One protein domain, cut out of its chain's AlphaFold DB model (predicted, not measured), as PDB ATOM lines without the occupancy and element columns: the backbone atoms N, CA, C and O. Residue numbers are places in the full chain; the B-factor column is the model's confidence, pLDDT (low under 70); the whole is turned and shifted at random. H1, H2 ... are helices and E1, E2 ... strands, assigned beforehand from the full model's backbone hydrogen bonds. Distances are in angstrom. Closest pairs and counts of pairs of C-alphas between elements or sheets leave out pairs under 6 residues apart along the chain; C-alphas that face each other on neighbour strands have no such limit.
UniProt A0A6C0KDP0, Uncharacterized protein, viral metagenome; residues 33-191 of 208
ATOM      1  N   ASP A  33     236.800 259.637 182.340       88.00
ATOM      2  CA  ASP A  33     236.809 260.354 183.614       88.00
ATOM      3  C   ASP A  33     235.710 259.839 184.550       88.00
ATOM      4  O   ASP A  33     236.019 259.460 185.678       88.00
ATOM      5  N   THR A  34     234.476 259.694 184.057       87.50
ATOM      6  CA  THR A  34     233.370 259.088 184.823       87.50
ATOM      7  C   THR A  34     233.681 257.646 185.223       87.50
ATOM      8  O   THR A  34     233.448 257.256 186.364       87.50
ATOM      9  N   LEU A  35     234.262 256.850 184.316       90.19
ATOM     10  CA  LEU A  35     234.705 255.488 184.623       90.19
ATOM     11  C   LEU A  35     235.775 255.485 185.714       90.19
ATOM     12  O   LEU A  35     235.679 254.711 186.658       90.19
ATOM     13  N   THR A  36     236.784 256.347 185.599       92.69
ATOM     14  CA  THR A  36     237.887 256.417 186.565       92.69
ATOM     15  C   THR A  36     237.395 256.843 187.946       92.69
ATOM     16  O   THR A  36     237.787 256.245 188.947       92.69
ATOM     17  N   GLU A  37     236.513 257.837 188.016       92.56
ATOM     18  CA  GLU A  37     235.875 258.261 189.263       92.56
ATOM     19  C   GLU A  37     235.025 257.137 189.871       92.56
ATOM     20  O   GLU A  37     235.195 256.803 191.044       92.56
ATOM     21  N   SER A  38     234.179 256.490 189.062       92.50
ATOM     22  CA  SER A  38     233.335 255.380 189.508       92.50
ATOM     23  C   SER A  38     234.166 254.208 190.033       92.50
ATOM     24  O   SER A  38     233.888 253.699 191.117       92.50
ATOM     25  N   LEU A  39     235.248 253.839 189.334       95.38
ATOM     26  CA  LEU A  39     236.209 252.843 189.807       95.38
ATOM     27  C   LEU A  39     236.810 253.267 191.151       95.38
ATOM     28  O   LEU A  39     236.779 252.493 192.103       95.38
ATOM     29  N   ASN A  40     237.317 254.497 191.285       95.38
ATOM     30  CA  ASN A  40     237.892 254.966 192.552       95.38
ATOM     31  C   ASN A  40     236.900 254.862 193.719       95.38
ATOM     32  O   ASN A  40     237.298 254.492 194.825       95.38
ATOM     33  N   ASN A  41     235.610 255.095 193.470       95.19
ATOM     34  CA  ASN A  41     234.569 254.929 194.480       95.19
ATOM     35  C   ASN A  41     234.410 253.467 194.936       95.19
ATOM     36  O   ASN A  41     234.105 253.231 196.107       95.19
ATOM     37  N   LEU A  42     234.676 252.475 194.076       96.88
ATOM     38  CA  LEU A  42     234.620 251.055 194.451       96.88
ATOM     39  C   LEU A  42     235.654 250.673 195.517       96.88
ATOM     40  O   LEU A  42     235.404 249.759 196.300       96.88
ATOM     41  N   LEU A  43     236.786 251.384 195.609       96.69
ATOM     42  CA  LEU A  43     237.812 251.131 196.634       96.69
ATOM     43  C   LEU A  43     237.290 251.315 198.066       96.69
ATOM     44  O   LEU A  43     237.897 250.799 199.003       96.69
ATOM     45  N   SER A  44     236.171 252.023 198.234       96.00
ATOM     46  CA  SER A  44     235.530 252.239 199.533       96.00
ATOM     47  C   SER A  44     234.575 251.114 199.955       96.00
ATOM     48  O   SER A  44     234.140 251.094 201.106       96.00
ATOM     49  N   ILE A  45     234.243 250.176 199.058       97.56
ATOM     50  CA  ILE A  45     233.303 249.088 199.345       97.56
ATOM     51  C   ILE A  45     233.954 248.061 200.280       97.56
ATOM     52  O   ILE A  45     235.066 247.576 200.045       97.56
ATOM     53  N   THR A  46     233.228 247.688 201.333       96.31
ATOM     54  CA  THR A  46     233.633 246.641 202.277       96.31
ATOM     55  C   THR A  46     233.973 245.346 201.539       96.31
ATOM     56  O   THR A  46     233.253 244.916 200.646       96.31
ATOM     57  N   ASN A  47     235.077 244.701 201.924       95.69
ATOM     58  CA  ASN A  47     235.598 243.464 201.327       95.69
ATOM     59  C   ASN A  47     236.077 243.557 199.864       95.69
ATOM     60  O   ASN A  47     236.663 242.587 199.391       95.69
ATOM     61  N   TYR A  48     235.943 244.686 199.155       97.38
ATOM     62  CA  TYR A  48     236.448 244.804 197.775       97.38
ATOM     63  C   TYR A  48     237.965 244.582 197.679       97.38
ATOM     64  O   TYR A  48     238.477 244.033 196.700       97.38
ATOM     65  N   ASN A  49     238.709 244.940 198.730       97.00
ATOM     66  CA  ASN A  49     240.142 244.682 198.808       97.00
ATOM     67  C   ASN A  49     240.481 243.183 198.711       97.00
ATOM     68  O   ASN A  49     241.512 242.863 198.126       97.00
ATOM     69  N   LYS A  50     239.614 242.278 199.189       97.31
ATOM     70  CA  LYS A  50     239.811 240.815 199.162       97.31
ATOM     71  C   LYS A  50     239.751 240.197 197.763       97.31
ATOM     72  O   LYS A  50     240.010 239.010 197.631       97.31
ATOM     73  N   TYR A  51     239.401 240.964 196.733       98.12
ATOM     74  CA  TYR A  51     239.275 240.466 195.365       98.12
ATOM     75  C   TYR A  51     240.284 241.153 194.460       98.12
ATOM     76  O   TYR A  51     240.501 242.361 194.564       98.12
ATOM     77  N   ALA A  52     240.902 240.413 193.548       98.06
ATOM     78  CA  ALA A  52     241.452 241.030 192.355       98.06
ATOM     79  C   ALA A  52     240.294 241.505 191.470       98.06
ATOM     80  O   ALA A  52     239.230 240.882 191.426       98.06
ATOM     81  N   CYS A  53     240.493 242.625 190.782       97.94
ATOM     82  CA  CYS A  53     239.480 243.206 189.912       97.94
ATOM     83  C   CYS A  53     240.056 243.441 188.523       97.94
ATOM     84  O   CYS A  53     241.094 244.095 188.374       97.94
ATOM     85  N   TYR A  54     239.350 242.927 187.523       97.50
ATOM     86  CA  TYR A  54     239.664 243.077 186.116       97.50
ATOM     87  C   TYR A  54     238.562 243.866 185.424       97.50
ATOM     88  O   TYR A  54     237.377 243.591 185.612       97.50
ATOM     89  N   LEU A  55     238.968 244.803 184.579       94.31
ATOM     90  CA  LEU A  55     238.092 245.471 183.636       94.31
ATOM     91  C   LEU A  55     238.070 244.685 182.331       94.31
ATOM     92  O   LEU A  55     239.118 244.379 181.759       94.31
ATOM     93  N   THR A  56     236.876 244.360 181.856       89.94
ATOM     94  CA  THR A  56     236.669 243.599 180.623       89.94
ATOM     95  C   THR A  56     235.546 244.233 179.804       89.94
ATOM     96  O   THR A  56     235.068 245.319 180.128       89.94
ATOM     97  N   GLY A  57     235.136 243.569 178.725       83.50
ATOM     98  CA  GLY A  57     234.003 243.984 177.910       83.50
ATOM     99  C   GLY A  57     234.391 244.246 176.461       83.50
ATOM    100  O   GLY A  57     235.344 243.658 175.939       83.50
ATOM    101  N   LYS A  58     233.624 245.103 175.783       81.31
ATOM    102  CA  LYS A  58     233.815 245.382 174.350       81.31
ATOM    103  C   LYS A  58     233.646 246.862 174.029       81.31
ATOM    104  O   LYS A  58     232.672 247.484 174.446       81.31
ATOM    105  N   ILE A  59     234.573 247.407 173.245       81.12
ATOM    106  CA  ILE A  59     234.525 248.803 172.796       81.12
ATOM    107  C   ILE A  59     234.049 248.839 171.350       81.12
ATOM    108  O   ILE A  59     234.625 248.163 170.499       81.12
ATOM    109  N   ASN A  60     233.039 249.649 171.044       76.50
ATOM    110  CA  ASN A  60     232.722 250.001 169.665       76.50
ATOM    111  C   ASN A  60     233.732 251.038 169.163       76.50
ATOM    112  O   ASN A  60     233.509 252.240 169.265       76.50
ATOM    113  N   SER A  61     234.856 250.569 168.629       71.25
ATOM    114  CA  SER A  61     235.925 251.429 168.111       71.25
ATOM    115  C   SER A  61     235.676 251.923 166.682       71.25
ATOM    116  O   SER A  61     236.497 252.656 166.142       71.25
ATOM    117  N   SER A  62     234.585 251.491 166.040       68.31
ATOM    118  CA  SER A  62     234.226 251.899 164.672       68.31
ATOM    119  C   SER A  62     233.394 253.184 164.611       68.31
ATOM    120  O   SER A  62     233.224 253.766 163.541       68.31
ATOM    121  N   SER A  63     232.885 253.627 165.762       66.75
ATOM    122  CA  SER A  63     232.143 254.873 165.911       66.75
ATOM    123  C   SER A  63     233.105 256.053 166.109       66.75
ATOM    124  O   SER A  63     234.068 255.909 166.865       66.75
ATOM    125  N   PRO A  64     232.832 257.244 165.532       61.62
ATOM    126  CA  PRO A  64     233.525 258.481 165.916       61.62
ATOM    127  C   PRO A  64     233.300 258.847 167.393       61.62
ATOM    128  O   PRO A  64     234.028 259.668 167.943       61.62
ATOM    129  N   TYR A  65     232.327 258.198 168.037       66.12
ATOM    130  CA  TYR A  65     232.039 258.275 169.463       66.12
ATOM    131  C   TYR A  65     232.122 256.864 170.053       66.12
ATOM    132  O   TYR A  65     231.115 256.142 170.049       66.12
ATOM    133  N   PRO A  66     233.319 256.413 170.470       70.38
ATOM    134  CA  PRO A  66     233.498 255.065 170.973       70.38
ATOM    135  C   PRO A  66     232.634 254.810 172.203       70.38
ATOM    136  O   PRO A  66     232.588 255.619 173.129       70.38
ATOM    137  N   THR A  67     231.953 253.669 172.209       70.44
ATOM    138  CA  THR A  67     231.142 253.226 173.346       70.44
ATOM    139  C   THR A  67     231.791 252.015 173.985       70.44
ATOM    140  O   THR A  67     232.401 251.203 173.289       70.44
ATOM    141  N   PHE A  68     231.672 251.882 175.302       77.75
ATOM    142  CA  PHE A  68     232.219 250.749 176.033       77.75
ATOM    143  C   PHE A  68     231.116 250.057 176.821       77.75
ATOM    144  O   PHE A  68     230.452 250.677 177.644       77.75
ATOM    145  N   ASP A  69     230.924 248.775 176.534       76.81
ATOM    146  CA  ASP A  69     230.158 247.864 177.377       76.81
ATOM    147  C   ASP A  69     231.114 247.358 178.458       76.81
ATOM    148  O   ASP A  69     232.001 246.557 178.154       76.81
ATOM    149  N   CYS A  70     231.024 247.952 179.647       81.75
ATOM    150  CA  CYS A  70     232.013 247.811 180.707       81.75
ATOM    151  C   CYS A  70     231.629 246.698 181.682       81.75
ATOM    152  O   CYS A  70     230.697 246.824 182.478       81.75
ATOM    153  N   ASP A  71     232.440 245.651 181.688       87.56
ATOM    154  CA  ASP A  71     232.252 244.482 182.534       87.56
ATOM    155  C   ASP A  71     233.337 244.461 183.616       87.56
ATOM    156  O   ASP A  71     234.499 244.786 183.353       87.56
ATOM    157  N   LEU A  72     232.989 244.011 184.821       94.56
ATOM    158  CA  LEU A  72     233.961 243.780 185.889       94.56
ATOM    159  C   LEU A  72     234.034 242.294 186.202       94.56
ATOM    160  O   LEU A  72     233.008 241.656 186.426       94.56
ATOM    161  N   VAL A  73     235.248 241.754 186.269       96.00
ATOM    162  CA  VAL A  73     235.474 240.403 186.785       96.00
ATOM    163  C   VAL A  73     236.207 240.476 188.113       96.00
ATOM    164  O   VAL A  73     237.261 241.106 188.224       96.00
ATOM    165  N   LEU A  74     235.632 239.831 189.121       97.56
ATOM    166  CA  LEU A  74     236.214 239.647 190.439       97.56
ATOM    167  C   LEU A  74     236.779 238.235 190.545       97.56
ATOM    168  O   LEU A  74     236.116 237.270 190.165       97.56
ATOM    169  N   THR A  75     237.978 238.114 191.098       96.75
ATOM    170  CA  THR A  75     238.593 236.818 191.407       96.75
ATOM    171  C   THR A  75     239.186 236.893 192.807       96.75
ATOM    172  O   THR A  75     239.656 237.955 193.217       96.75
ATOM    173  N   ASN A  76     239.193 235.800 193.559       95.88
ATOM    174  CA  ASN A  76     239.932 235.731 194.814       95.88
ATOM    175  C   ASN A  76     240.349 234.296 195.134       95.88
ATOM    176  O   ASN A  76     239.939 233.349 194.467       95.88
ATOM    177  N   SER A  77     241.188 234.154 196.156       92.50
ATOM    178  CA  SER A  77     241.696 232.856 196.599       92.50
ATOM    179  C   SER A  77     240.735 232.081 197.509       92.50
ATOM    180  O   SER A  77     240.873 230.865 197.644       92.50
ATOM    181  N   ILE A  78     239.772 232.758 198.147       91.19
ATOM    182  CA  ILE A  78     238.858 232.163 199.135       91.19
ATOM    183  C   ILE A  78     237.412 232.561 198.829       91.19
ATOM    184  O   ILE A  78     236.979 233.667 199.148       91.19
ATOM    185  N   TYR A  79     236.637 231.636 198.269       90.69
ATOM    186  CA  TYR A  79     235.226 231.877 197.979       90.69
ATOM    187  C   TYR A  79     234.390 232.008 199.264       90.69
ATOM    188  O   TYR A  79     234.404 231.127 200.126       90.69
ATOM    189  N   ASN A  80     233.622 233.092 199.364       94.50
ATOM    190  CA  ASN A  80     232.587 233.296 200.374       94.50
ATOM    191  C   ASN A  80     231.347 233.873 199.682       94.50
ATOM    192  O   ASN A  80     231.397 234.974 199.138       94.50
ATOM    193  N   GLU A  81     230.253 233.113 199.685       93.81
ATOM    194  CA  GLU A  81     229.042 233.447 198.934       93.81
ATOM    195  C   GLU A  81     228.325 234.695 199.464       93.81
ATOM    196  O   GLU A  81     227.919 235.543 198.673       93.81
ATOM    197  N   GLU A  82     228.193 234.833 200.786       93.69
ATOM    198  CA  GLU A  82     227.493 235.961 201.411       93.69
ATOM    199  C   GLU A  82     228.259 237.270 201.183       93.69
ATOM    200  O   GLU A  82     227.682 238.273 200.753       93.69
ATOM    201  N   GLU A  83     229.581 237.237 201.386       95.12
ATOM    202  CA  GLU A  83     230.445 238.385 201.103       95.12
ATOM    203  C   GLU A  83     230.415 238.754 199.619       95.12
ATOM    204  O   GLU A  83     230.331 239.937 199.285       95.12
ATOM    205  N   LEU A  84     230.442 237.759 198.726       96.19
ATOM    206  CA  LEU A  84     230.397 237.986 197.288       96.19
ATOM    207  C   LEU A  84     229.055 238.577 196.844       96.19
ATOM    208  O   LEU A  84     229.037 239.494 196.022       96.19
ATOM    209  N   TYR A  85     227.941 238.073 197.377       95.56
ATOM    210  CA  TYR A  85     226.607 238.581 197.067       95.56
ATOM    211  C   TYR A  85     226.499 240.061 197.436       95.56
ATOM    212  O   TYR A  85     226.112 240.876 196.591       95.56
ATOM    213  N   GLN A  86     226.905 240.421 198.659       95.88
ATOM    214  CA  GLN A  86     226.857 241.807 199.111       95.88
ATOM    215  C   GLN A  86     227.815 242.694 198.306       95.88
ATOM    216  O   GLN A  86     227.427 243.775 197.869       95.88
ATOM    217  N   LEU A  87     229.028 242.212 198.019       96.81
ATOM    218  CA  LEU A  87     230.008 242.950 197.227       96.81
ATOM    219  C   LEU A  87     229.518 243.238 195.800       96.81
ATOM    220  O   LEU A  87     229.596 244.378 195.342       96.81
ATOM    221  N   ILE A  88     229.013 242.228 195.083       95.25
ATOM    222  CA  ILE A  88     228.507 242.412 193.714       95.25
ATOM    223  C   ILE A  88     227.347 243.417 193.711       95.25
ATOM    224  O   ILE A  88     227.282 244.282 192.834       95.25
ATOM    225  N   LYS A  89     226.452 243.322 194.698       92.31
ATOM    226  CA  LYS A  89     225.328 244.243 194.874       92.31
ATOM    227  C   LYS A  89     225.803 245.684 195.103       92.31
ATOM    228  O   LYS A  89     225.323 246.587 194.419       92.31
ATOM    229  N   ASP A  90     226.779 245.895 195.981       94.38
ATOM    230  CA  ASP A  90     227.334 247.223 196.269       94.38
ATOM    231  C   ASP A  90     228.052 247.827 195.051       94.38
ATOM    232  O   ASP A  90     227.878 249.011 194.759       94.38
ATOM    233  N   ILE A  91     228.796 247.020 194.284       95.00
ATOM    234  CA  ILE A  91     229.434 247.468 193.033       95.00
ATOM    235  C   ILE A  91     228.380 247.896 192.011       95.00
ATOM    236  O   ILE A  91     228.532 248.944 191.382       95.00
ATOM    237  N   LYS A  92     227.303 247.113 191.847       88.94
ATOM    238  CA  LYS A  92     226.189 247.467 190.956       88.94
ATOM    239  C   LYS A  92     225.580 248.812 191.352       88.94
ATOM    240  O   LYS A  92     225.446 249.678 190.494       88.94
ATOM    241  N   PHE A  93     225.284 249.016 192.638       86.56
ATOM    242  CA  PHE A  93     224.741 250.288 193.124       86.56
ATOM    243  C   PHE A  93     225.699 251.466 192.924       86.56
ATOM    244  O   PHE A  93     225.271 252.505 192.431       86.56
ATOM    245  N   LYS A  94     226.992 251.305 193.225       88.81
ATOM    246  CA  LYS A  94     228.007 252.350 192.996       88.81
ATOM    247  C   LYS A  94     228.169 252.707 191.520       88.81
ATOM    248  O   LYS A  94     228.349 253.877 191.187       88.81
ATOM    249  N   GLY A  95     228.069 251.714 190.637       85.56
ATOM    250  CA  GLY A  95     227.996 251.940 189.197       85.56
ATOM    251  C   GLY A  95     226.780 252.786 188.826       85.56
ATOM    252  O   GLY A  95     226.930 253.801 188.148       85.56
ATOM    253  N   PHE A  96     225.593 252.421 189.320       80.94
ATOM    254  CA  PHE A  96     224.353 253.155 189.048       80.94
ATOM    255  C   PHE A  96     224.388 254.604 189.558       80.94
ATOM    256  O   PHE A  96     223.944 255.501 188.853       80.94
ATOM    257  N   GLU A  97     225.001 254.879 190.714       83.19
ATOM    258  CA  GLU A  97     225.235 256.259 191.186       83.19
ATOM    259  C   GLU A  97     226.057 257.108 190.193       83.19
ATOM    260  O   GLU A  97     226.010 258.334 190.250       83.19
ATOM    261  N   SER A  98     226.802 256.462 189.289       78.75
ATOM    262  CA  SER A  98     227.645 257.087 188.260       78.75
ATOM    263  C   SER A  98     227.086 256.925 186.833       78.75
ATOM    264  O   SER A  98     227.831 257.130 185.876       78.75
ATOM    265  N   ASP A  99     225.826 256.499 186.673       75.94
ATOM    266  CA  ASP A  99     225.205 256.141 185.383       75.94
ATOM    267  C   ASP A  99     225.957 255.035 184.600       75.94
ATOM    268  O   ASP A  99     225.928 254.979 183.367       75.94
ATOM    269  N   ILE A 100     226.626 254.117 185.311       80.94
ATOM    270  CA  ILE A 100     227.360 252.979 184.739       80.94
ATOM    271  C   ILE A 100     226.734 251.659 185.200       80.94
ATOM    272  O   ILE A 100     226.732 251.315 186.378       80.94
ATOM    273  N   ASN A 101     226.283 250.833 184.257       81.00
ATOM    274  CA  ASN A 101     225.884 249.459 184.561       81.00
ATOM    275  C   ASN A 101     227.079 248.509 184.418       81.00
ATOM    276  O   ASN A 101     227.262 247.905 183.364       81.00
ATOM    277  N   PHE A 102     227.874 248.348 185.479       85.62
ATOM    278  CA  PHE A 102     228.929 247.332 185.495       85.62
ATOM    279  C   PHE A 102     228.320 245.935 185.395       85.62
ATOM    280  O   PHE A 102     227.620 245.521 186.320       85.62
ATOM    281  N   ASP A 103     228.586 245.160 184.341       85.50
ATOM    282  CA  ASP A 103     228.234 243.735 184.352       85.50
ATOM    283  C   ASP A 103     229.261 242.942 185.167       85.50
ATOM    284  O   ASP A 103     230.306 242.523 184.667       85.50
ATOM    285  N   VAL A 104     228.978 242.812 186.465       92.06
ATOM    286  CA  VAL A 104     229.876 242.195 187.440       92.06
ATOM    287  C   VAL A 104     229.742 240.676 187.413       92.06
ATOM    288  O   VAL A 104     228.648 240.128 187.564       92.06
ATOM    289  N   LYS A 105     230.882 240.005 187.281       93.38
ATOM    290  CA  LYS A 105     231.016 238.551 187.272       93.38
ATOM    291  C   LYS A 105     232.068 238.147 188.294       93.38
ATOM    292  O   LYS A 105     233.083 238.824 188.432       93.38
ATOM    293  N   TYR A 106     231.865 237.030 188.972       96.31
ATOM    294  CA  TYR A 106     232.935 236.363 189.705       96.31
ATOM    295  C   TYR A 106     233.420 235.149 188.926       96.31
ATOM    296  O   TYR A 106     232.612 234.390 188.391       96.31
ATOM    297  N   MET A 107     234.736 234.981 188.846       94.94
ATOM    298  CA  MET A 107     235.380 233.847 188.190       94.94
ATOM    299  C   MET A 107     236.576 233.407 189.034       94.94
ATOM    300  O   MET A 107     237.399 234.228 189.421       94.94
ATOM    301  N   GLU A 108     236.718 232.107 189.282       92.06
ATOM    302  CA  GLU A 108     237.921 231.578 189.948       92.06
ATOM    303  C   GLU A 108     239.160 231.687 189.050       92.06
ATOM    304  O   GLU A 108     240.280 231.850 189.526       92.06
ATOM    305  N   ASN A 109     238.956 231.614 187.732       89.94
ATOM    306  CA  ASN A 109     240.018 231.680 186.744       89.94
ATOM    307  C   ASN A 109     239.606 232.569 185.566       89.94
ATOM    308  O   ASN A 109     238.650 232.259 184.854       89.94
ATOM    309  N   ILE A 110     240.356 233.650 185.346       91.50
ATOM    310  CA  ILE A 110     240.139 234.604 184.251       91.50
ATOM    311  C   ILE A 110     240.775 234.153 182.923       91.50
ATOM    312  O   ILE A 110     240.388 234.647 181.864       91.50
ATOM    313  N   GLU A 111     241.707 233.193 182.945       91.25
ATOM    314  CA  GLU A 111     242.450 232.735 181.759       91.25
ATOM    315  C   GLU A 111     241.563 232.334 180.571       91.25
ATOM    316  O   GLU A 111     241.875 232.736 179.448       91.25
ATOM    317  N   PRO A 112     240.425 231.630 180.756       90.81
ATOM    318  CA  PRO A 112     239.527 231.339 179.644       90.81
ATOM    319  C   PRO A 112     239.073 232.596 178.890       90.81
ATOM    320  O   PRO A 112     238.950 232.563 177.666       90.81
ATOM    321  N   PHE A 113     238.858 233.719 179.587       89.56
ATOM    322  CA  PHE A 113     238.486 234.983 178.952       89.56
ATOM    323  C   PHE A 113     239.619 235.507 178.068       89.56
ATOM    324  O   PHE A 113     239.384 235.860 176.913       89.56
ATOM    325  N   SER A 114     240.851 235.507 178.582       90.88
ATOM    326  CA  SER A 114     242.044 235.892 177.820       90.88
ATOM    327  C   SER A 114     242.227 235.022 176.573       90.88
ATOM    328  O   SER A 114     242.450 235.554 175.485       90.88
ATOM    329  N   LEU A 115     242.049 233.704 176.707       91.50
ATOM    330  CA  LEU A 115     242.121 232.762 175.588       91.50
ATOM    331  C   LEU A 115     241.044 233.036 174.537       91.50
ATOM    332  O   LEU A 115     241.346 233.042 173.350       91.50
ATOM    333  N   ALA A 116     239.809 233.337 174.945       90.12
ATOM    334  CA  ALA A 116     238.739 233.662 174.004       90.12
ATOM    335  C   ALA A 116     239.009 234.938 173.192       90.12
ATOM    336  O   ALA A 116     238.542 235.046 172.055       90.12
ATOM    337  N   VAL A 117     239.742 235.901 173.763       89.81
ATOM    338  CA  VAL A 117     240.191 237.110 173.054       89.81
ATOM    339  C   VAL A 117     241.293 236.776 172.048       89.81
ATOM    340  O   VAL A 117     241.254 237.281 170.925       89.81
ATOM    341  N   ASP A 118     242.240 235.913 172.422       91.12
ATOM    342  CA  ASP A 118     243.356 235.500 171.560       91.12
ATOM    343  C   ASP A 118     242.929 234.561 170.424       91.12
ATOM    344  O   ASP A 118     243.483 234.632 169.323       91.12
ATOM    345  N   THR A 119     241.930 233.709 170.661       92.12
ATOM    346  CA  THR A 119     241.398 232.759 169.678       92.12
ATOM    347  C   THR A 119     239.926 233.047 169.359       92.12
ATOM    348  O   THR A 119     239.016 232.283 169.706       92.12
ATOM    349  N   PRO A 120     239.637 234.174 168.675       88.38
ATOM    350  CA  PRO A 120     238.273 234.497 168.297       88.38
ATOM    351  C   PRO A 120     237.692 233.390 167.413       88.38
ATOM    352  O   PRO A 120     238.383 232.751 166.626       88.38
ATOM    353  N   ASP A 121     236.385 233.200 167.529       88.44
ATOM    354  CA  ASP A 121     235.614 232.117 166.929       88.44
ATOM    355  C   ASP A 121     235.850 230.699 167.495       88.44
ATOM    356  O   ASP A 121     235.095 229.789 167.130       88.44
ATOM    357  N   GLU A 122     236.760 230.498 168.449       92.38
ATOM    358  CA  GLU A 122     236.814 229.269 169.253       92.38
ATOM    359  C   GLU A 122     235.816 229.307 170.422       92.38
ATOM    360  O   GLU A 122     235.287 230.360 170.788       92.38
ATOM    361  N   VAL A 123     235.487 228.130 170.960       91.81
ATOM    362  CA  VAL A 123     234.568 227.980 172.095       91.81
ATOM    363  C   VAL A 123     235.373 227.631 173.336       91.81
ATOM    364  O   VAL A 123     236.034 226.598 173.366       91.81
ATOM    365  N   HIS A 124     235.236 228.450 174.373       91.50
ATOM    366  CA  HIS A 124     235.872 228.261 175.673       91.50
ATOM    367  C   HIS A 124     234.799 228.088 176.744       91.50
ATOM    368  O   HIS A 124     233.819 228.830 176.768       91.50
ATOM    369  N   GLN A 125     234.960 227.099 177.621       92.50
ATOM    370  CA  GLN A 125     234.057 226.916 178.758       92.50
ATOM    371  C   GLN A 125     234.460 227.871 179.876       92.50
ATOM    372  O   GLN A 125     235.619 227.881 180.288       92.50
ATOM    373  N   MET A 126     233.510 228.663 180.365       90.88
ATOM    374  CA  MET A 126     233.759 229.636 181.427       90.88
ATOM    375  C   MET A 126     232.755 229.438 182.547       90.88
ATOM    376  O   MET A 126     231.554 229.573 182.318       90.88
ATOM    377  N   SER A 127     233.252 229.128 183.743       93.44
ATOM    378  CA  SER A 127     232.433 229.143 184.950       93.44
ATOM    379  C   SER A 127     232.415 230.553 185.524       93.44
ATOM    380  O   SER A 127     233.471 231.153 185.730       93.44
ATOM    381  N   GLN A 128     231.217 231.088 185.725       93.25
ATOM    382  CA  GLN A 128     231.002 232.437 186.228       93.25
ATOM    383  C   GLN A 128     229.853 232.454 187.229       93.25
ATOM    384  O   GLN A 128     228.822 231.807 187.018       93.25
ATOM    385  N   THR A 129     230.019 233.238 188.288       95.00
ATOM    386  CA  THR A 129     228.973 233.542 189.262       95.00
ATOM    387  C   THR A 129     228.459 234.956 189.023       95.00
ATOM    388  O   THR A 129     229.235 235.908 188.931       95.00
ATOM    389  N   LEU A 130     227.142 235.088 188.883       90.88
ATOM    390  CA  LEU A 130     226.440 236.326 188.548       90.88
ATOM    391  C   LEU A 130     225.362 236.601 189.593       90.88
ATOM    392  O   LEU A 130     224.785 235.661 190.136       90.88
ATOM    393  N   ILE A 131     225.029 237.871 189.815       90.00
ATOM    394  CA  ILE A 131     223.864 238.239 190.624       90.00
ATOM    395  C   ILE A 131     222.598 238.267 189.763       90.00
ATOM    396  O   ILE A 131     222.596 238.788 188.643       90.00
ATOM    397  N   GLN A 132     221.508 237.705 190.276       86.75
ATOM    398  CA  GLN A 132     220.194 237.804 189.654       86.75
ATOM    399  C   GLN A 132     219.434 239.031 190.135       86.75
ATOM    400  O   GLN A 132     219.598 239.477 191.268       86.75
ATOM    401  N   TYR A 133     218.568 239.536 189.259       81.38
ATOM    402  CA  TYR A 133     217.646 240.617 189.562       81.38
ATOM    403  C   TYR A 133     216.211 240.181 189.286       81.38
ATOM    404  O   TYR A 133     215.905 239.739 188.171       81.38
ATOM    405  N   ASP A 134     215.344 240.336 190.279       79.06
ATOM    406  CA  ASP A 134     213.911 240.111 190.160       79.06
ATOM    407  C   ASP A 134     213.210 241.433 189.836       79.06
ATOM    408  O   ASP A 134     213.137 242.352 190.650       79.06
ATOM    409  N   LEU A 135     212.674 241.522 188.616       74.06
ATOM    410  CA  LEU A 135     211.948 242.701 188.138       74.06
ATOM    411  C   LEU A 135     210.619 242.918 188.874       74.06
ATOM    412  O   LEU A 135     210.149 244.048 188.935       74.06
ATOM    413  N   SER A 136     210.001 241.862 189.411       77.94
ATOM    414  CA  SER A 136     208.716 241.958 190.111       77.94
ATOM    415  C   SER A 136     208.857 242.546 191.513       77.94
ATOM    416  O   SER A 136     207.967 243.264 191.964       77.94
ATOM    417  N   GLN A 137     209.979 242.258 192.176       79.44
ATOM    418  CA  GLN A 137     210.306 242.750 193.517       79.44
ATOM    419  C   GLN A 137     211.250 243.953 193.494       79.44
ATOM    420  O   GLN A 137     211.442 244.619 194.506       79.44
ATOM    421  N   ASN A 138     211.808 244.263 192.323       75.00
ATOM    422  CA  ASN A 138     212.741 245.355 192.123       75.00
ATOM    423  C   ASN A 138     214.013 245.237 192.985       75.00
ATOM    424  O   ASN A 138     214.496 246.222 193.548       75.00
ATOM    425  N   GLU A 139     214.553 244.022 193.088       81.38
ATOM    426  CA  GLU A 139     215.686 243.719 193.959       81.38
ATOM    427  C   GLU A 139     216.637 242.666 193.376       81.38
ATOM    428  O   GLU A 139     216.282 241.865 192.510       81.38
ATOM    429  N   PHE A 140     217.871 242.656 193.884       85.56
ATOM    430  CA  PHE A 140     218.812 241.567 193.643       85.56
ATOM    431  C   PHE A 140     218.505 240.394 194.576       85.56
ATOM    432  O   PHE A 140     218.454 240.592 195.787       85.56
ATOM    433  N   THR A 141     218.367 239.179 194.050       87.00
ATOM    434  CA  THR A 141     217.846 238.039 194.826       87.00
ATOM    435  C   THR A 141     218.929 237.072 195.289       87.00
ATOM    436  O   THR A 141     219.083 236.841 196.482       87.00
ATOM    437  N   ASN A 142     219.693 236.502 194.360       89.81
ATOM    438  CA  ASN A 142     220.628 235.414 194.637       89.81
ATOM    439  C   ASN A 142     221.784 235.394 193.636       89.81
ATOM    440  O   ASN A 142     221.705 235.974 192.548       89.81
ATOM    441  N   LEU A 143     222.852 234.689 194.004       93.62
ATOM    442  CA  LEU A 143     223.927 234.347 193.085       93.62
ATOM    443  C   LEU A 143     223.549 233.109 192.263       93.62
ATOM    444  O   LEU A 143     222.889 232.190 192.749       93.62
ATOM    445  N   ILE A 144     223.970 233.088 191.001       93.38
ATOM    446  CA  ILE A 144     223.938 231.906 190.140       93.38
ATOM    447  C   ILE A 144     225.328 231.667 189.592       93.38
ATOM    448  O   ILE A 144     225.867 232.515 188.881       93.38
ATOM    449  N   THR A 145     225.839 230.465 189.836       93.38
ATOM    450  CA  THR A 145     227.016 229.939 189.149       93.38
ATOM    451  C   THR A 145     226.575 229.120 187.949       93.38
ATOM    452  O   THR A 145     225.750 228.213 188.065       93.38
ATOM    453  N   ARG A 146     227.130 229.429 186.780       92.38
ATOM    454  CA  ARG A 146     226.897 228.665 185.556       92.38
ATOM    455  C   ARG A 146     228.174 228.547 184.746       92.38
ATOM    456  O   ARG A 146     229.015 229.443 184.768       92.38
ATOM    457  N   THR A 147     228.284 227.447 184.015       93.12
ATOM    458  CA  THR A 147     229.361 227.231 183.053       93.12
ATOM    459  C   THR A 147     228.786 227.352 181.656       93.12
ATOM    460  O   THR A 147     227.964 226.529 181.254       93.12
ATOM    461  N   ASP A 148     229.205 228.388 180.934       84.88
ATOM    462  CA  ASP A 148     228.699 228.680 179.599       84.88
ATOM    463  C   ASP A 148     229.778 228.452 178.530       84.88
ATOM    464  O   ASP A 148     230.947 228.794 178.743       84.88
ATOM    465  N   PRO A 149     229.395 227.961 177.336       85.75
ATOM    466  CA  PRO A 149     230.252 228.029 176.164       85.75
ATOM    467  C   PRO A 149     230.329 229.481 175.679       85.75
ATOM    468  O   PRO A 149     229.393 230.012 175.073       85.75
ATOM    469  N   VAL A 150     231.466 230.128 175.909       83.50
ATOM    470  CA  VAL A 150     231.731 231.497 175.469       83.50
ATOM    471  C   VAL A 150     232.528 231.469 174.168       83.50
ATOM    472  O   VAL A 150     233.503 230.738 174.021       83.50
ATOM    473  N   LYS A 151     232.093 232.276 173.195       84.81
ATOM    474  CA  LYS A 151     232.752 232.445 171.895       84.81
ATOM    475  C   LYS A 151     232.672 233.900 171.460       84.81
ATOM    476  O   LYS A 151     231.575 234.411 171.208       84.81
ATOM    477  N   ILE A 152     233.827 234.543 171.303       84.44
ATOM    478  CA  ILE A 152     233.917 235.879 170.709       84.44
ATOM    479  C   ILE A 152     233.748 235.733 169.196       84.44
ATOM    480  O   ILE A 152     234.604 235.196 168.502       84.44
ATOM    481  N   ARG A 153     232.593 236.169 168.680       81.00
ATOM    482  CA  ARG A 153     232.206 235.992 167.271       81.00
ATOM    483  C   ARG A 153     232.687 237.164 166.422       81.00
ATOM    484  O   ARG A 153     231.950 238.141 166.267       81.00
ATOM    485  N   LYS A 154     233.869 237.056 165.813       80.62
ATOM    486  CA  LYS A 154     234.520 238.171 165.100       80.62
ATOM    487  C   LYS A 154     233.643 238.772 164.000       80.62
ATOM    488  O   LYS A 154     233.478 239.983 163.925       80.62
ATOM    489  N   LYS A 155     232.999 237.927 163.185       79.19
ATOM    490  CA  LYS A 155     232.132 238.394 162.085       79.19
ATOM    491  C   LYS A 155     230.861 239.100 162.573       79.19
ATOM    492  O   LYS A 155     230.423 240.063 161.949       79.19
ATOM    493  N   ARG A 156     230.253 238.613 163.663       75.38
ATOM    494  CA  ARG A 156     229.037 239.213 164.245       75.38
ATOM    495  C   ARG A 156     229.356 240.533 164.946       75.38
ATOM    496  O   ARG A 156     228.540 241.442 164.902       75.38
ATOM    497  N   ASN A 157     230.544 240.626 165.536       74.19
ATOM    498  CA  ASN A 157     230.991 241.753 166.343       74.19
ATOM    499  C   ASN A 157     232.031 242.607 165.603       74.19
ATOM    500  O   ASN A 157     232.920 243.156 166.232       74.19
ATOM    501  N   LYS A 158     231.940 242.716 164.273       76.56
ATOM    502  CA  LYS A 158     232.939 243.405 163.428       76.56
ATOM    503  C   LYS A 158     233.166 244.888 163.776       76.56
ATOM    504  O   LYS A 158     234.183 245.446 163.391       76.56
ATOM    505  N   GLU A 159     232.208 245.510 164.457       74.38
ATOM    506  CA  GLU A 159     232.243 246.907 164.920       74.38
ATOM    507  C   GLU A 159     232.806 247.037 166.345       74.38
ATOM    508  O   GLU A 159     233.088 248.140 166.806       74.38
ATOM    509  N   PHE A 160     232.997 245.912 167.041       78.44
ATOM    510  CA  PHE A 160     233.440 245.860 168.425       78.44
ATOM    511  C   PHE A 160     234.811 245.204 168.544       78.44
ATOM    512  O   PHE A 160     235.064 244.124 168.008       78.44
ATOM    513  N   THR A 161     235.666 245.823 169.345       81.75
ATOM    514  CA  THR A 161     236.956 245.271 169.738       81.75
ATOM    515  C   THR A 161     236.849 244.732 171.159       81.75
ATOM    516  O   THR A 161     236.432 245.443 172.076       81.75
ATOM    517  N   TYR A 162     237.207 243.461 171.326       83.00
ATOM    518  CA  TYR A 162     237.375 242.830 172.630       83.00
ATOM    519  C   TYR A 162     238.835 242.959 173.043       83.00
ATOM    520  O   TYR A 162     239.730 242.710 172.235       83.00
ATOM    521  N   TYR A 163     239.061 243.326 174.297       84.12
ATOM    522  CA  TYR A 163     240.396 243.431 174.869       84.12
ATOM    523  C   TYR A 163     240.598 242.334 175.899       84.12
ATOM    524  O   TYR A 163     239.639 241.845 176.503       84.12
ATOM    525  N   LYS A 164     241.863 241.964 176.109       90.25
ATOM    526  CA  LYS A 164     242.214 241.127 177.251       90.25
ATOM    527  C   LYS A 164     241.787 241.827 178.543       90.25
ATOM    528  O   LYS A 164     241.868 243.056 178.601       90.25
ATOM    529  N   PRO A 165     241.372 241.064 179.566       93.50
ATOM    530  CA  PRO A 165     241.062 241.611 180.875       93.50
ATOM    531  C   PRO A 165     242.199 242.491 181.393       93.50
ATOM    532  O   PRO A 165     243.329 242.033 181.567       93.50
ATOM    533  N   LEU A 166     241.903 243.764 181.632       95.25
ATOM    534  CA  LEU A 166     242.849 244.699 182.220       95.25
ATOM    535  C   LEU A 166     242.784 244.547 183.737       95.25
ATOM    536  O   LEU A 166     241.783 244.905 184.354       95.25
ATOM    537  N   LEU A 167     243.850 244.041 184.350       97.38
ATOM    538  CA  LEU A 167     243.952 243.978 185.804       97.38
ATOM    539  C   LEU A 167     243.990 245.400 186.379       97.38
ATOM    540  O   LEU A 167     244.972 246.121 186.205       97.38
ATOM    541  N   LEU A 168     242.933 245.805 187.078       97.75
ATOM    542  CA  LEU A 168     242.862 247.101 187.748       97.75
ATOM    543  C   LEU A 168     243.509 247.040 189.129       97.75
ATOM    544  O   LEU A 168     244.206 247.970 189.525       97.75
ATOM    545  N   LYS A 169     243.262 245.957 189.873       97.75
ATOM    546  CA  LYS A 169     243.611 245.822 191.291       97.75
ATOM    547  C   LYS A 169     244.020 244.392 191.613       97.75
ATOM    548  O   LYS A 169     243.279 243.472 191.281       97.75
ATOM    549  N   ASN A 170     245.121 244.212 192.338       97.88
ATOM    550  CA  ASN A 170     245.477 242.910 192.907       97.88
ATOM    551  C   ASN A 170     244.568 242.536 194.084       97.88
ATOM    552  O   ASN A 170     244.041 243.410 194.781       97.88
ATOM    553  N   GLU A 171     244.433 241.239 194.343       97.06
ATOM    554  CA  GLU A 171     243.871 240.729 195.594       97.06
ATOM    555  C   GLU A 171     244.650 241.292 196.798       97.06
ATOM    556  O   GLU A 171     245.861 241.502 196.732       97.06
ATOM    557  N   ASN A 172     243.940 241.602 197.881       97.12
ATOM    558  CA  ASN A 172     244.430 242.263 199.097       97.12
ATOM    559  C   ASN A 172     244.984 243.691 198.920       97.12
ATOM    560  O   ASN A 172     245.460 244.284 199.886       97.12
ATOM    561  N   SER A 173     244.874 244.288 197.728       96.81
ATOM    562  CA  SER A 173     245.215 245.700 197.507       96.81
ATOM    563  C   SER A 173     244.036 246.630 197.805       96.81
ATOM    564  O   SER A 173     242.886 246.301 197.499       96.81
ATOM    565  N   THR A 174     244.337 247.816 198.337       96.50
ATOM    566  CA  THR A 174     243.405 248.943 198.537       96.50
ATOM    567  C   THR A 174     243.585 250.059 197.505       96.50
ATOM    568  O   THR A 174     242.916 251.084 197.584       96.50
ATOM    569  N   THR A 175     244.474 249.873 196.527       97.12
ATOM    570  CA  THR A 175     244.751 250.845 195.462       97.12
ATOM    571  C   THR A 175     244.776 250.175 194.094       97.12
ATOM    572  O   THR A 175     245.163 249.006 193.968       97.12
ATOM    573  N   TYR A 176     244.426 250.933 193.057       97.38
ATOM    574  CA  TYR A 176     244.567 250.493 191.673       97.38
ATOM    575  C   TYR A 176     246.015 250.535 191.179       97.38
ATOM    576  O   TYR A 176     246.858 251.278 191.682       97.38
ATOM    577  N   ILE A 177     246.293 249.718 190.168       97.81
ATOM    578  CA  ILE A 177     247.559 249.690 189.447       97.81
ATOM    579  C   ILE A 177     247.624 250.934 188.555       97.81
ATOM    580  O   ILE A 177     246.817 251.098 187.639       97.81
ATOM    581  N   GLN A 178     248.609 251.802 188.795       95.50
ATOM    582  CA  GLN A 178     248.713 253.087 188.099       95.50
ATOM    583  C   GLN A 178     248.815 252.942 186.573       95.50
ATOM    584  O   GLN A 178     248.200 253.712 185.841       95.50
ATOM    585  N   SER A 179     249.550 251.945 186.072       95.31
ATOM    586  CA  SER A 179     249.660 251.702 184.626       95.31
ATOM    587  C   SER A 179     248.320 251.326 183.988       95.31
ATOM    588  O   SER A 179     248.066 251.682 182.837       95.31
ATOM    589  N   SER A 180     247.448 250.644 184.731       94.25
ATOM    590  CA  SER A 180     246.106 250.295 184.267       94.25
ATOM    591  C   SER A 180     245.213 251.532 184.188       94.25
ATOM    592  O   SER A 180     244.538 251.722 183.182       94.25
ATOM    593  N   LEU A 181     245.278 252.424 185.182       92.31
ATOM    594  CA  LEU A 181     244.576 253.713 185.129       92.31
ATOM    595  C   LEU A 181     245.079 254.594 183.977       92.31
ATOM    596  O   LEU A 181     244.274 255.172 183.252       92.31
ATOM    597  N   ASN A 182     246.395 254.650 183.758       91.25
ATOM    598  CA  ASN A 182     246.965 255.379 182.623       91.25
ATOM    599  C   ASN A 182     246.443 254.822 181.291       91.25
ATOM    600  O   ASN A 182     246.019 255.591 180.439       91.25
ATOM    601  N   SER A 183     246.358 253.494 181.150       90.38
ATOM    602  CA  SER A 183     245.806 252.857 179.944       90.38
ATOM    603  C   SER A 183     244.349 253.253 179.670       90.38
ATOM    604  O   SER A 183     243.955 253.375 178.512       90.38
ATOM    605  N   LEU A 184     243.541 253.478 180.714       88.62
ATOM    606  CA  LEU A 184     242.171 253.987 180.567       88.62
ATOM    607  C   LEU A 184     242.144 255.462 180.169       88.62
ATOM    608  O   LEU A 184     241.373 255.846 179.287       88.62
ATOM    609  N   ASN A 185     243.007 256.275 180.774       86.12
ATOM    610  CA  ASN A 185     243.111 257.700 180.468       86.12
ATOM    611  C   ASN A 185     243.612 257.959 179.036       86.12
ATOM    612  O   ASN A 185     243.118 258.871 178.363       86.12
ATOM    613  N   ASP A 186     244.516 257.111 178.552       87.94
ATOM    614  CA  ASP A 186     245.082 257.157 177.201       87.94
ATOM    615  C   ASP A 186     244.190 256.456 176.157       87.94
ATOM    616  O   ASP A 186     244.512 256.427 174.967       87.94
ATOM    617  N   SER A 187     243.059 255.881 176.580       86.25
ATOM    618  CA  SER A 187     242.132 255.196 175.682       86.25
ATOM    619  C   SER A 187     241.377 256.160 174.757       86.25
ATOM    620  O   SER A 187     241.302 257.373 174.977       86.25
ATOM    621  N   LEU A 188     240.744 255.576 173.733       82.31
ATOM    622  CA  LEU A 188     239.867 256.267 172.780       82.31
ATOM    623  C   LEU A 188     238.503 256.667 173.372       82.31
ATOM    624  O   LEU A 188     237.662 257.193 172.647       82.31
ATOM    625  N   LEU A 189     238.245 256.390 174.654       82.69
ATOM    626  CA  LEU A 189     236.999 256.799 175.295       82.69
ATOM    627  C   LEU A 189     236.951 258.328 175.460       82.69
ATOM    628  O   LEU A 189     237.976 258.943 175.783       82.69
ATOM    629  N   PRO A 190     235.772 258.943 175.266       79.25
ATOM    630  CA  PRO A 190     235.612 260.387 175.389       79.25
ATOM    631  C   PRO A 190     235.765 260.851 176.840       79.25
ATOM    632  O   PRO A 190     235.591 260.069 177.781       79.25
ATOM    633  N   VAL A 191     236.043 262.140 177.021       83.81
ATOM    634  CA  VAL A 191     235.939 262.816 178.326       83.81
ATOM    635  C   VAL A 191     234.520 263.372 178.493       83.81
ATOM    636  O   VAL A 191     233.925 263.861 177.530       83.81
TER     637      VAL A 191
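Overview. This is residues 33 to 191 of the 208 residues of an uncharacterized protein of viral metagenome (UniProt A0A6C0KDP0). What is the main shape? A strongly twisted sheet of six strands has H2 across one face near E5, E4 and E3, and H4 over its edge strand E6, while H1 bridges from H2 to H4. H3 lies beside the strands near the start of E4. What makes it up? The 159 printed residues, of mixed class, hold four named helices and six named strands in the order H1 E1 E2 H2 E3 H3 E4 E5 E6 H4, and the mixed sheet runs E5 E4 E3 E2 E1 E6. How large is it? It is compact, with a radius of gyration of the C-alphas of 15.6 A and spans of 39 by 35 by 34 A.

Arrangement. How do the strands pair? E1, residues 52 to 60, forms hairpin with E2, residues 67 to 75 (N 54 and O 73, 2.9 A), and is antiparallel to E6, residues 166 to 169 (N 55 and O 166, 2.8 A). The parallel pair is E2 and E3, residues 103 to 106, with N 105 and O 72 at 2.8 A. E4, residues 124 to 134, is antiparallel to E3, with N 106 and O 129 at 2.9 A, and forms a hairpin with E5, residues 139 to 150, with N 130 and O 144 at 2.9 A, each of these pairs within hydrogen-bond range. What is on the sheet? H2, residues 81 to 96, is over E4 at a height of 6.7 A over the sheet, across the strands at 66 degrees to E4 on the local plane, and its closest C-alphas to E5 are those of Tyr 85 and Leu 143, 6.4 A; E2, H2 and E3 make a strand-helix-strand unit, two parallel neighbour strands with a helix between, with a right-handed crossover. H3, residues 111 to 118, is on the same face as H2, over none of the strands, its height of 4.0 A only just above the sheet's level, and its closest C-alphas to E4 are those of Pro 112 and His 124, 6.2 A. H4, residues 178 to 185, is over E6 at a height of 8.8 A, with the C-alphas of Leu 168 and Ser 180 the closest, 5.7 A. How do the helices meet? H1, residues 33 to 42, touches residues 91 to 95 of H2 alone, at a shallow tilt of 29 degrees, opposite ways, with the C-alphas of Ser 38 and Gly 95 the closest, 6.4 A. H1 and H4 only just touch, with 3 pairs of C-alphas within 8 A, the closest those of Thr 36 and Leu 181, 7.4 A. In H1, H2, H3 and H4 every O i to N i+4 pair is within hydrogen-bond range.

Along the chain. Where do the first and last elements lie? H1 begins at C-alpha 33, (236.809, 260.354, 183.614), and H4 ends at C-alpha 185, (243.111, 257.700, 180.468). How long are the longer elements? From first to last C-alpha, E4 measures 28.9 A, E5 27.4 A, E1 25.9 A, E2 25.5 A and H2 22.5 A.

Size, cuts and confidence. Is it unbroken, and which link is long? The printed part has no cut, and the link from E5 to E6, 15 residues, is long. Where is confidence low? The mean pLDDT of the printed part is 88.7, with residues 62 to 65 under 70.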